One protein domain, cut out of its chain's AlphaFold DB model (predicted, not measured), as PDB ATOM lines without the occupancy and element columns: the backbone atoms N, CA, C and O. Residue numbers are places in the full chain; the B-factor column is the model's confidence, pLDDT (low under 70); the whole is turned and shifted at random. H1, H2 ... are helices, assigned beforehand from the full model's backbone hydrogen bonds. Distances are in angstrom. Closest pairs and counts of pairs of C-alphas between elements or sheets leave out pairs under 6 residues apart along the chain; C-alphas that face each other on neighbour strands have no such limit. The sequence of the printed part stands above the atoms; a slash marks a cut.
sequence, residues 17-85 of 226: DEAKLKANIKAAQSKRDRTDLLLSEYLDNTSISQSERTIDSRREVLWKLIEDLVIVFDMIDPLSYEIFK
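Overview. This is residues 17 to 85 of the 226 residues of an uncharacterized protein of Rhizophagus clarus (UniProt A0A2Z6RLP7). Two long helices, H1 and H2, meet near their ends in a wide V, and beyond H2 the chain folds back into tiny H3. Residues 17 to 35 stick out as a free arm. The 69 printed residues, with three named helices, are all helix in class and extended, with a radius of gyration of the C-alphas of 18.8 A, spanning 60 by 31 by 15 A.

Along the chain. Find C-alpha 18 at (-28.397, -54.643, -49.457); from there H1, residues 18 to 43, runs 36.7 A. H2, residues 49 to 74, runs 38.5 A. H3, residues 82 to 85, ends at (-1.978, -85.154, -22.843).

Arrangement. H1, with residues 37 to 41 alone, touches residues 51 to 55 of H2; the closest C-alphas, of Glu 41 and Ile 55, are 6.1 A apart. Their lines stand at a steep tilt of 61 degrees, the same way. H2 and H3 are close but not clearly touching; the closest C-alphas, of Asp 68 and Ile 83, are 7.8 A apart. H1 and H3 are apart. Every O i to N i+4 pair is within hydrogen-bond range in H1, and 20 of 22 in H2; H3 is too short for one.

Size, cuts and confidence. The C-alphas farthest apart, of Asp 17 and Ile 76, are 60.5 A apart. The printed part has no cut and no long link. Look for pLDDT under 70 at residue 41 and residues 44 to 55.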
ATOM      1  N   ASP A  17     -32.225 -56.740 -50.671       79.06
ATOM      2  CA  ASP A  17     -31.766 -56.426 -49.340       79.06
ATOM      3  C   ASP A  17     -30.247 -56.267 -49.434       79.06
ATOM      4  O   ASP A  17     -29.507 -57.226 -49.680       79.06
ATOM      5  N   GLU A  18     -29.795 -55.021 -49.321       81.94
ATOM      6  CA  GLU A  18     -28.397 -54.643 -49.457       81.94
ATOM      7  C   GLU A  18     -27.531 -55.432 -48.468       81.94
ATOM      8  O   GLU A  18     -26.420 -55.849 -48.808       81.94
ATOM      9  N   ALA A  19     -28.061 -55.721 -47.273       86.81
ATOM     10  CA  ALA A  19     -27.379 -56.531 -46.277       86.81
ATOM     11  C   ALA A  19     -27.204 -57.974 -46.766       86.81
ATOM     12  O   ALA A  19     -26.109 -58.535 -46.671       86.81
ATOM     13  N   LYS A  20     -28.248 -58.561 -47.363       87.38
ATOM     14  CA  LYS A  20     -28.200 -59.907 -47.950       87.38
ATOM     15  C   LYS A  20     -27.250 -59.980 -49.145       87.38
ATOM     16  O   LYS A  20     -26.489 -60.942 -49.257       87.38
ATOM     17  N   LEU A  21     -27.242 -58.970 -50.014       84.56
ATOM     18  CA  LEU A  21     -26.312 -58.908 -51.144       84.56
ATOM     19  C   LEU A  21     -24.860 -58.785 -50.663       84.56
ATOM     20  O   LEU A  21     -24.011 -59.563 -51.096       84.56
ATOM     21  N   LYS A  22     -24.578 -57.874 -49.723       91.88
ATOM     22  CA  LYS A  22     -23.248 -57.727 -49.109       91.88
ATOM     23  C   LYS A  22     -22.790 -59.019 -48.433       91.88
ATOM     24  O   LYS A  22     -21.642 -59.426 -48.616       91.88
ATOM     25  N   ALA A  23     -23.679 -59.696 -47.704       90.88
ATOM     26  CA  ALA A  23     -23.382 -60.981 -47.078       90.88
ATOM     27  C   ALA A  23     -23.035 -62.058 -48.118       90.88
ATOM     28  O   ALA A  23     -22.048 -62.773 -47.949       90.88
ATOM     29  N   ASN A  24     -23.787 -62.134 -49.220       86.19
ATOM     30  CA  ASN A  24     -23.523 -63.080 -50.304       86.19
ATOM     31  C   ASN A  24     -22.202 -62.790 -51.026       86.19
ATOM     32  O   ASN A  24     -21.440 -63.719 -51.284       86.19
ATOM     33  N   ILE A  25     -21.899 -61.519 -51.312       89.19
ATOM     34  CA  ILE A  25     -20.623 -61.112 -51.918       89.19
ATOM     35  C   ILE A  25     -19.462 -61.493 -50.997       89.19
ATOM     36  O   ILE A  25     -18.511 -62.130 -51.445       89.19
ATOM     37  N   LYS A  26     -19.564 -61.187 -49.699       94.31
ATOM     38  CA  LYS A  26     -18.537 -61.540 -48.712       94.31
ATOM     39  C   LYS A  26     -18.365 -63.054 -48.578       94.31
ATOM     40  O   LYS A  26     -17.242 -63.540 -48.474       94.31
ATOM     41  N   ALA A  27     -19.460 -63.812 -48.615       90.62
ATOM     42  CA  ALA A  27     -19.413 -65.270 -48.612       90.62
ATOM     43  C   ALA A  27     -18.738 -65.822 -49.880       90.62
ATOM     44  O   ALA A  27     -17.940 -66.755 -49.789       90.62
ATOM     45  N   ALA A  28     -19.010 -65.236 -51.051       90.00
ATOM     46  CA  ALA A  28     -18.383 -65.620 -52.312       90.00
ATOM     47  C   ALA A  28     -16.882 -65.291 -52.339       90.00
ATOM     48  O   ALA A  28     -16.091 -66.144 -52.735       90.00
ATOM     49  N   GLN A  29     -16.486 -64.105 -51.861       89.81
ATOM     50  CA  GLN A  29     -15.083 -63.710 -51.690       89.81
ATOM     51  C   GLN A  29     -14.362 -64.669 -50.741       89.81
ATOM     52  O   GLN A  29     -13.399 -65.306 -51.141       89.81
ATOM     53  N   SER A  30     -14.915 -64.906 -49.550       88.69
ATOM     54  CA  SER A  30     -14.333 -65.848 -48.588       88.69
ATOM     55  C   SER A  30     -14.221 -67.272 -49.147       88.69
ATOM     56  O   SER A  30     -13.251 -67.978 -48.868       88.69
ATOM     57  N   LYS A  31     -15.192 -67.713 -49.960       86.50
ATOM     58  CA  LYS A  31     -15.118 -69.008 -50.644       86.50
ATOM     59  C   LYS A  31     -13.997 -69.025 -51.683       86.50
ATOM     60  O   LYS A  31     -13.278 -70.018 -51.730       86.50
ATOM     61  N   ARG A  32     -13.844 -67.955 -52.474       86.38
ATOM     62  CA  ARG A  32     -12.750 -67.795 -53.442       86.38
ATOM     63  C   ARG A  32     -11.401 -67.835 -52.734       86.38
ATOM     64  O   ARG A  32     -10.600 -68.681 -53.096       86.38
ATOM     65  N   ASP A  33     -11.210 -67.031 -51.691       84.25
ATOM     66  CA  ASP A  33      -9.965 -66.978 -50.912       84.25
ATOM     67  C   ASP A  33      -9.612 -68.357 -50.338       84.25
ATOM     68  O   ASP A  33      -8.469 -68.801 -50.391       84.25
ATOM     69  N   ARG A  34     -10.614 -69.092 -49.836       83.12
ATOM     70  CA  ARG A  34     -10.412 -70.451 -49.321       83.12
ATOM     71  C   ARG A  34     -10.029 -71.447 -50.417       83.12
ATOM     72  O   ARG A  34      -9.214 -72.329 -50.165       83.12
ATOM     73  N   THR A  35     -10.648 -71.363 -51.593       83.19
ATOM     74  CA  THR A  35     -10.318 -72.238 -52.729       83.19
ATOM     75  C   THR A  35      -8.935 -71.915 -53.284       83.19
ATOM     76  O   THR A  35      -8.183 -72.830 -53.586       83.19
ATOM     77  N   ASP A  36      -8.585 -70.639 -53.363       80.88
ATOM     78  CA  ASP A  36      -7.288 -70.166 -53.837       80.88
ATOM     79  C   ASP A  36      -6.150 -70.589 -52.891       80.88
ATOM     80  O   ASP A  36      -5.130 -71.126 -53.326       80.88
ATOM     81  N   LEU A  37      -6.377 -70.493 -51.576       78.56
ATOM     82  CA  LEU A  37      -5.477 -71.036 -50.554       78.56
ATOM     83  C   LEU A  37      -5.285 -72.556 -50.693       78.56
ATOM     84  O   LEU A  37      -4.177 -73.057 -50.551       78.56
ATOM     85  N   LEU A  38      -6.360 -73.297 -50.974       77.94
ATOM     86  CA  LEU A  38      -6.294 -74.749 -51.158       77.94
ATOM     87  C   LEU A  38      -5.544 -75.140 -52.441       77.94
ATOM     88  O   LEU A  38      -4.786 -76.104 -52.439       77.94
ATOM     89  N   LEU A  39      -5.748 -74.400 -53.533       80.38
ATOM     90  CA  LEU A  39      -5.054 -74.645 -54.798       80.38
ATOM     91  C   LEU A  39      -3.566 -74.303 -54.699       80.38
ATOM     92  O   LEU A  39      -2.741 -75.060 -55.200       80.38
ATOM     93  N   SER A  40      -3.216 -73.208 -54.026       74.12
ATOM     94  CA  SER A  40      -1.815 -72.832 -53.793       74.12
ATOM     95  C   SER A  40      -1.081 -73.817 -52.876       74.12
ATOM     96  O   SER A  40       0.092 -74.081 -53.109       74.12
ATOM     97  N   GLU A  41      -1.768 -74.440 -51.913       69.69
ATOM     98  CA  GLU A  41      -1.203 -75.516 -51.085       69.69
ATOM     99  C   GLU A  41      -0.865 -76.789 -51.887       69.69
ATOM    100  O   GLU A  41       0.009 -77.539 -51.464       69.69
ATOM    101  N   TYR A  42      -1.512 -77.038 -53.032       70.75
ATOM    102  CA  TYR A  42      -1.308 -78.250 -53.847       70.75
ATOM    103  C   TYR A  42      -0.502 -78.036 -55.132       70.75
ATOM    104  O   TYR A  42       0.115 -78.978 -55.618       70.75
ATOM    105  N   LEU A  43      -0.556 -76.838 -55.717       72.12
ATOM    106  CA  LEU A  43       0.003 -76.556 -57.043       72.12
ATOM    107  C   LEU A  43       1.320 -75.765 -57.004       72.12
ATOM    108  O   LEU A  43       1.777 -75.352 -58.064       72.12
ATOM    109  N   ASP A  44       1.897 -75.521 -55.820       64.50
ATOM    110  CA  ASP A  44       3.133 -74.739 -55.607       64.50
ATOM    111  C   ASP A  44       3.165 -73.415 -56.413       64.50
ATOM    112  O   ASP A  44       4.210 -72.937 -56.856       64.50
ATOM    113  N   ASN A  45       1.994 -72.803 -56.641       56.28
ATOM    114  CA  ASN A  45       1.872 -71.581 -57.429       56.28
ATOM    115  C   ASN A  45       2.302 -70.371 -56.584       56.28
ATOM    116  O   ASN A  45       1.497 -69.761 -55.878       56.28
ATOM    117  N   THR A  46       3.569 -69.990 -56.729       54.44
ATOM    118  CA  THR A  46       4.301 -68.869 -56.099       54.44
ATOM    119  C   THR A  46       3.761 -67.458 -56.390       54.44
ATOM    120  O   THR A  46       4.347 -66.462 -55.976       54.44
ATOM    121  N   SER A  47       2.628 -67.314 -57.089       55.69
ATOM    122  CA  SER A  47       2.124 -65.993 -57.512       55.69
ATOM    123  C   SER A  47       1.502 -65.144 -56.389       55.69
ATOM    124  O   SER A  47       1.260 -63.953 -56.591       55.69
ATOM    125  N   ILE A  48       1.267 -65.713 -55.199       57.06
ATOM    126  CA  ILE A  48       0.672 -65.015 -54.046       57.06
ATOM    127  C   ILE A  48       1.677 -65.008 -52.883       57.06
ATOM    128  O   ILE A  48       1.697 -65.887 -52.028       57.06
ATOM    129  N   SER A  49       2.507 -63.969 -52.814       55.62
ATOM    130  CA  SER A  49       3.597 -63.851 -51.827       55.62
ATOM    131  C   SER A  49       3.144 -63.792 -50.357       55.62
ATOM    132  O   SER A  49       3.924 -64.074 -49.450       55.62
ATOM    133  N   GLN A  50       1.881 -63.441 -50.082       56.12
ATOM    134  CA  GLN A  50       1.326 -63.470 -48.719       56.12
ATOM    135  C   GLN A  50       0.873 -64.872 -48.285       56.12
ATOM    136  O   GLN A  50       0.879 -65.174 -47.086       56.12
ATOM    137  N   SER A  51       0.471 -65.731 -49.230       58.09
ATOM    138  CA  SER A  51       0.038 -67.091 -48.913       58.09
ATOM    139  C   SER A  51       1.227 -68.018 -48.718       58.09
ATOM    140  O   SER A  51       1.131 -68.873 -47.855       58.09
ATOM    141  N   GLU A  52       2.348 -67.809 -49.413       60.16
ATOM    142  CA  GLU A  52       3.540 -68.671 -49.344       60.16
ATOM    143  C   GLU A  52       4.008 -68.905 -47.897       60.16
ATOM    144  O   GLU A  52       3.954 -70.027 -47.408       60.16
ATOM    145  N   ARG A  53       4.247 -67.842 -47.114       64.88
ATOM    146  CA  ARG A  53       4.610 -67.970 -45.686       64.88
ATOM    147  C   ARG A  53       3.531 -68.663 -44.836       64.88
ATOM    148  O   ARG A  53       3.827 -69.331 -43.843       64.88
ATOM    149  N   THR A  54       2.261 -68.475 -45.186       63.94
ATOM    150  CA  THR A  54       1.123 -69.091 -44.482       63.94
ATOM    151  C   THR A  54       0.968 -70.568 -44.867       63.94
ATOM    152  O   THR A  54       0.530 -71.375 -44.054       63.94
ATOM    153  N   ILE A  55       1.336 -70.934 -46.093       65.94
ATOM    154  CA  ILE A  55       1.326 -72.297 -46.618       65.94
ATOM    155  C   ILE A  55       2.510 -73.064 -46.040       65.94
ATOM    156  O   ILE A  55       2.295 -74.132 -45.474       65.94
ATOM    157  N   ASP A  56       3.710 -72.488 -46.065       71.06
ATOM    158  CA  ASP A  56       4.918 -73.089 -45.497       71.06
ATOM    159  C   ASP A  56       4.746 -73.358 -44.005       71.06
ATOM    160  O   ASP A  56       4.923 -74.487 -43.559       71.06
ATOM    161  N   SER A  57       4.259 -72.377 -43.237       76.88
ATOM    162  CA  SER A  57       3.998 -72.585 -41.805       76.88
ATOM    163  C   SER A  57       2.937 -73.658 -41.534       76.88
ATOM    164  O   SER A  57       3.008 -74.352 -40.521       76.88
ATOM    165  N   ARG A  58       1.952 -73.845 -42.421       73.75
ATOM    166  CA  ARG A  58       0.963 -74.930 -42.291       73.75
ATOM    167  C   ARG A  58       1.542 -76.284 -42.681       73.75
ATOM    168  O   ARG A  58       1.263 -77.256 -41.980       73.75
ATOM    169  N   ARG A  59       2.353 -76.348 -43.742       80.94
ATOM    170  CA  ARG A  59       3.085 -77.553 -44.147       80.94
ATOM    171  C   ARG A  59       4.039 -77.995 -43.044       80.94
ATOM    172  O   ARG A  59       4.000 -79.155 -42.668       80.94
ATOM    173  N   GLU A  60       4.813 -77.083 -42.463       85.88
ATOM    174  CA  GLU A  60       5.698 -77.365 -41.323       85.88
ATOM    175  C   GLU A  60       4.927 -77.935 -40.125       85.88
ATOM    176  O   GLU A  60       5.326 -78.945 -39.549       85.88
ATOM    177  N   VAL A  61       3.785 -77.333 -39.768       86.50
ATOM    178  CA  VAL A  61       2.930 -77.840 -38.679       86.50
ATOM    179  C   VAL A  61       2.377 -79.232 -38.996       86.50
ATOM    180  O   VAL A  61       2.304 -80.072 -38.100       86.50
ATOM    181  N   LEU A  62       1.989 -79.490 -40.248       86.62
ATOM    182  CA  LEU A  62       1.496 -80.798 -40.679       86.62
ATOM    183  C   LEU A  62       2.603 -81.856 -40.656       86.62
ATOM    184  O   LEU A  62       2.370 -82.953 -40.158       86.62
ATOM    185  N   TRP A  63       3.795 -81.531 -41.155       91.00
ATOM    186  CA  TRP A  63       4.945 -82.434 -41.133       91.00
ATOM    187  C   TRP A  63       5.345 -82.794 -39.713       91.00
ATOM    188  O   TRP A  63       5.473 -83.975 -39.408       91.00
ATOM    189  N   LYS A  64       5.406 -81.803 -38.821       91.56
ATOM    190  CA  LYS A  64       5.644 -82.051 -37.401       91.56
ATOM    191  C   LYS A  64       4.593 -82.989 -36.801       91.56
ATOM    192  O   LYS A  64       4.936 -83.906 -36.070       91.56
ATOM    193  N   LEU A  65       3.314 -82.795 -37.137       89.88
ATOM    194  CA  LEU A  65       2.252 -83.698 -36.688       89.88
ATOM    195  C   LEU A  65       2.446 -85.125 -37.226       89.88
ATOM    196  O   LEU A  65       2.189 -86.078 -36.499       89.88
ATOM    197  N   ILE A  66       2.866 -85.286 -38.482       88.94
ATOM    198  CA  ILE A  66       3.141 -86.603 -39.072       88.94
ATOM    199  C   ILE A  66       4.303 -87.279 -38.342       88.94
ATOM    200  O   ILE A  66       4.175 -88.441 -37.974       88.94
ATOM    201  N   GLU A  67       5.400 -86.564 -38.101       91.31
ATOM    202  CA  GLU A  67       6.550 -87.071 -37.342       91.31
ATOM    203  C   GLU A  67       6.142 -87.507 -35.930       91.31
ATOM    204  O   GLU A  67       6.431 -88.633 -35.521       91.31
ATOM    205  N   ASP A  68       5.395 -86.655 -35.221       90.44
ATOM    206  CA  ASP A  68       4.850 -86.954 -33.897       90.44
ATOM    207  C   ASP A  68       3.972 -88.222 -33.934       90.44
ATOM    208  O   ASP A  68       4.088 -89.089 -33.069       90.44
ATOM    209  N   LEU A  69       3.115 -88.370 -34.953       90.00
ATOM    210  CA  LEU A  69       2.255 -89.545 -35.118       90.00
ATOM    211  C   LEU A  69       3.048 -90.822 -35.408       90.00
ATOM    212  O   LEU A  69       2.716 -91.864 -34.851       90.00
ATOM    213  N   VAL A  70       4.081 -90.756 -36.250       91.75
ATOM    214  CA  VAL A  70       4.948 -91.909 -36.542       91.75
ATOM    215  C   VAL A  70       5.594 -92.416 -35.255       91.75
ATOM    216  O   VAL A  70       5.506 -93.604 -34.964       91.75
ATOM    217  N   ILE A  71       6.138 -91.510 -34.437       89.88
ATOM    218  CA  ILE A  71       6.712 -91.864 -33.131       89.88
ATOM    219  C   ILE A  71       5.659 -92.537 -32.249       89.88
ATOM    220  O   ILE A  71       5.918 -93.578 -31.656       89.88
ATOM    221  N   VAL A  72       4.459 -91.959 -32.175       88.38
ATOM    222  CA  VAL A  72       3.350 -92.470 -31.362       88.38
ATOM    223  C   VAL A  72       2.928 -93.884 -31.756       88.38
ATOM    224  O   VAL A  72       2.623 -94.676 -30.868       88.38
ATOM    225  N   PHE A  73       2.914 -94.216 -33.049       86.31
ATOM    226  CA  PHE A  73       2.577 -95.567 -33.507       86.31
ATOM    227  C   PHE A  73       3.622 -96.617 -33.107       86.31
ATOM    228  O   PHE A  73       3.256 -97.776 -32.919       86.31
ATOM    229  N   ASP A  74       4.878 -96.209 -32.919       89.56
ATOM    230  CA  ASP A  74       5.970 -97.083 -32.477       89.56
ATOM    231  C   ASP A  74       6.105 -97.157 -30.939       89.56
ATOM    232  O   ASP A  74       6.872 -97.967 -30.408       89.56
ATOM    233  N   MET A  75       5.371 -96.326 -30.190       87.31
ATOM    234  CA  MET A  75       5.395 -96.332 -28.724       87.31
ATOM    235  C   MET A  75       4.601 -97.501 -28.130       87.31
ATOM    236  O   MET A  75       3.519 -97.855 -28.589       87.31
ATOM    237  N   ILE A  76       5.097 -98.034 -27.007       83.25
ATOM    238  CA  ILE A  76       4.389 -99.052 -26.205       83.25
ATOM    239  C   ILE A  76       3.105 -98.470 -25.589       83.25
ATOM    240  O   ILE A  76       2.093 -99.162 -25.513       83.25
ATOM    241  N   ASP A  77       3.138 -97.200 -25.168       84.50
ATOM    242  CA  ASP A  77       1.971 -96.457 -24.677       84.50
ATOM    243  C   ASP A  77       1.769 -95.153 -25.477       84.50
ATOM    244  O   ASP A  77       2.285 -94.094 -25.092       84.50
ATOM    245  N   PRO A  78       1.015 -95.211 -26.588       80.50
ATOM    246  CA  PRO A  78       0.745 -94.066 -27.457       80.50
ATOM    247  C   PRO A  78       0.013 -92.911 -26.755       80.50
ATOM    248  O   PRO A  78       0.223 -91.748 -27.098       80.50
ATOM    249  N   LEU A  79      -0.832 -93.205 -25.757       79.00
ATOM    250  CA  LEU A  79      -1.663 -92.204 -25.071       79.00
ATOM    251  C   LEU A  79      -0.858 -91.321 -24.112       79.00
ATOM    252  O   LEU A  79      -1.278 -90.210 -23.787       79.00
ATOM    253  N   SER A  80       0.326 -91.779 -23.703       82.50
ATOM    254  CA  SER A  80       1.254 -90.991 -22.888       82.50
ATOM    255  C   SER A  80       1.875 -89.801 -23.636       82.50
ATOM    256  O   SER A  80       2.398 -88.873 -23.001       82.50
ATOM    257  N   TYR A  81       1.822 -89.799 -24.973       84.94
ATOM    258  CA  TYR A  81       2.462 -88.783 -25.803       84.94
ATOM    259  C   TYR A  81       1.777 -87.413 -25.703       84.94
ATOM    260  O   TYR A  81       0.579 -87.285 -25.438       84.94
ATOM    261  N   GLU A  82       2.547 -86.344 -25.934       83.19
ATOM    262  CA  GLU A  82       2.098 -84.965 -25.700       83.19
ATOM    263  C   GLU A  82       0.863 -84.561 -26.508       83.19
ATOM    264  O   GLU A  82       0.049 -83.783 -26.008       83.19
ATOM    265  N   ILE A  83       0.671 -85.141 -27.698       82.25
ATOM    266  CA  ILE A  83      -0.493 -84.856 -28.551       82.25
ATOM    267  C   ILE A  83      -1.820 -85.249 -27.892       82.25
ATOM    268  O   ILE A  83      -2.835 -84.609 -28.165       82.25
ATOM    269  N   PHE A  84      -1.816 -86.237 -26.987       78.94
ATOM    270  CA  PHE A  84      -3.010 -86.699 -26.268       78.94
ATOM    271  C   PHE A  84      -3.089 -86.187 -24.821       78.94
ATOM    272  O   PHE A  84      -4.179 -86.133 -24.255       78.94
ATOM    273  N   LYS A  85      -1.988 -85.703 -24.223       73.88
ATOM    274  CA  LYS A  85      -1.978 -85.154 -22.843       73.88
ATOM    275  C   LYS A  85      -2.978 -84.019 -22.629       73.88
ATOM    276  O   LYS A  85      -3.479 -83.797 -21.519       73.88
TER     277      LYS A  85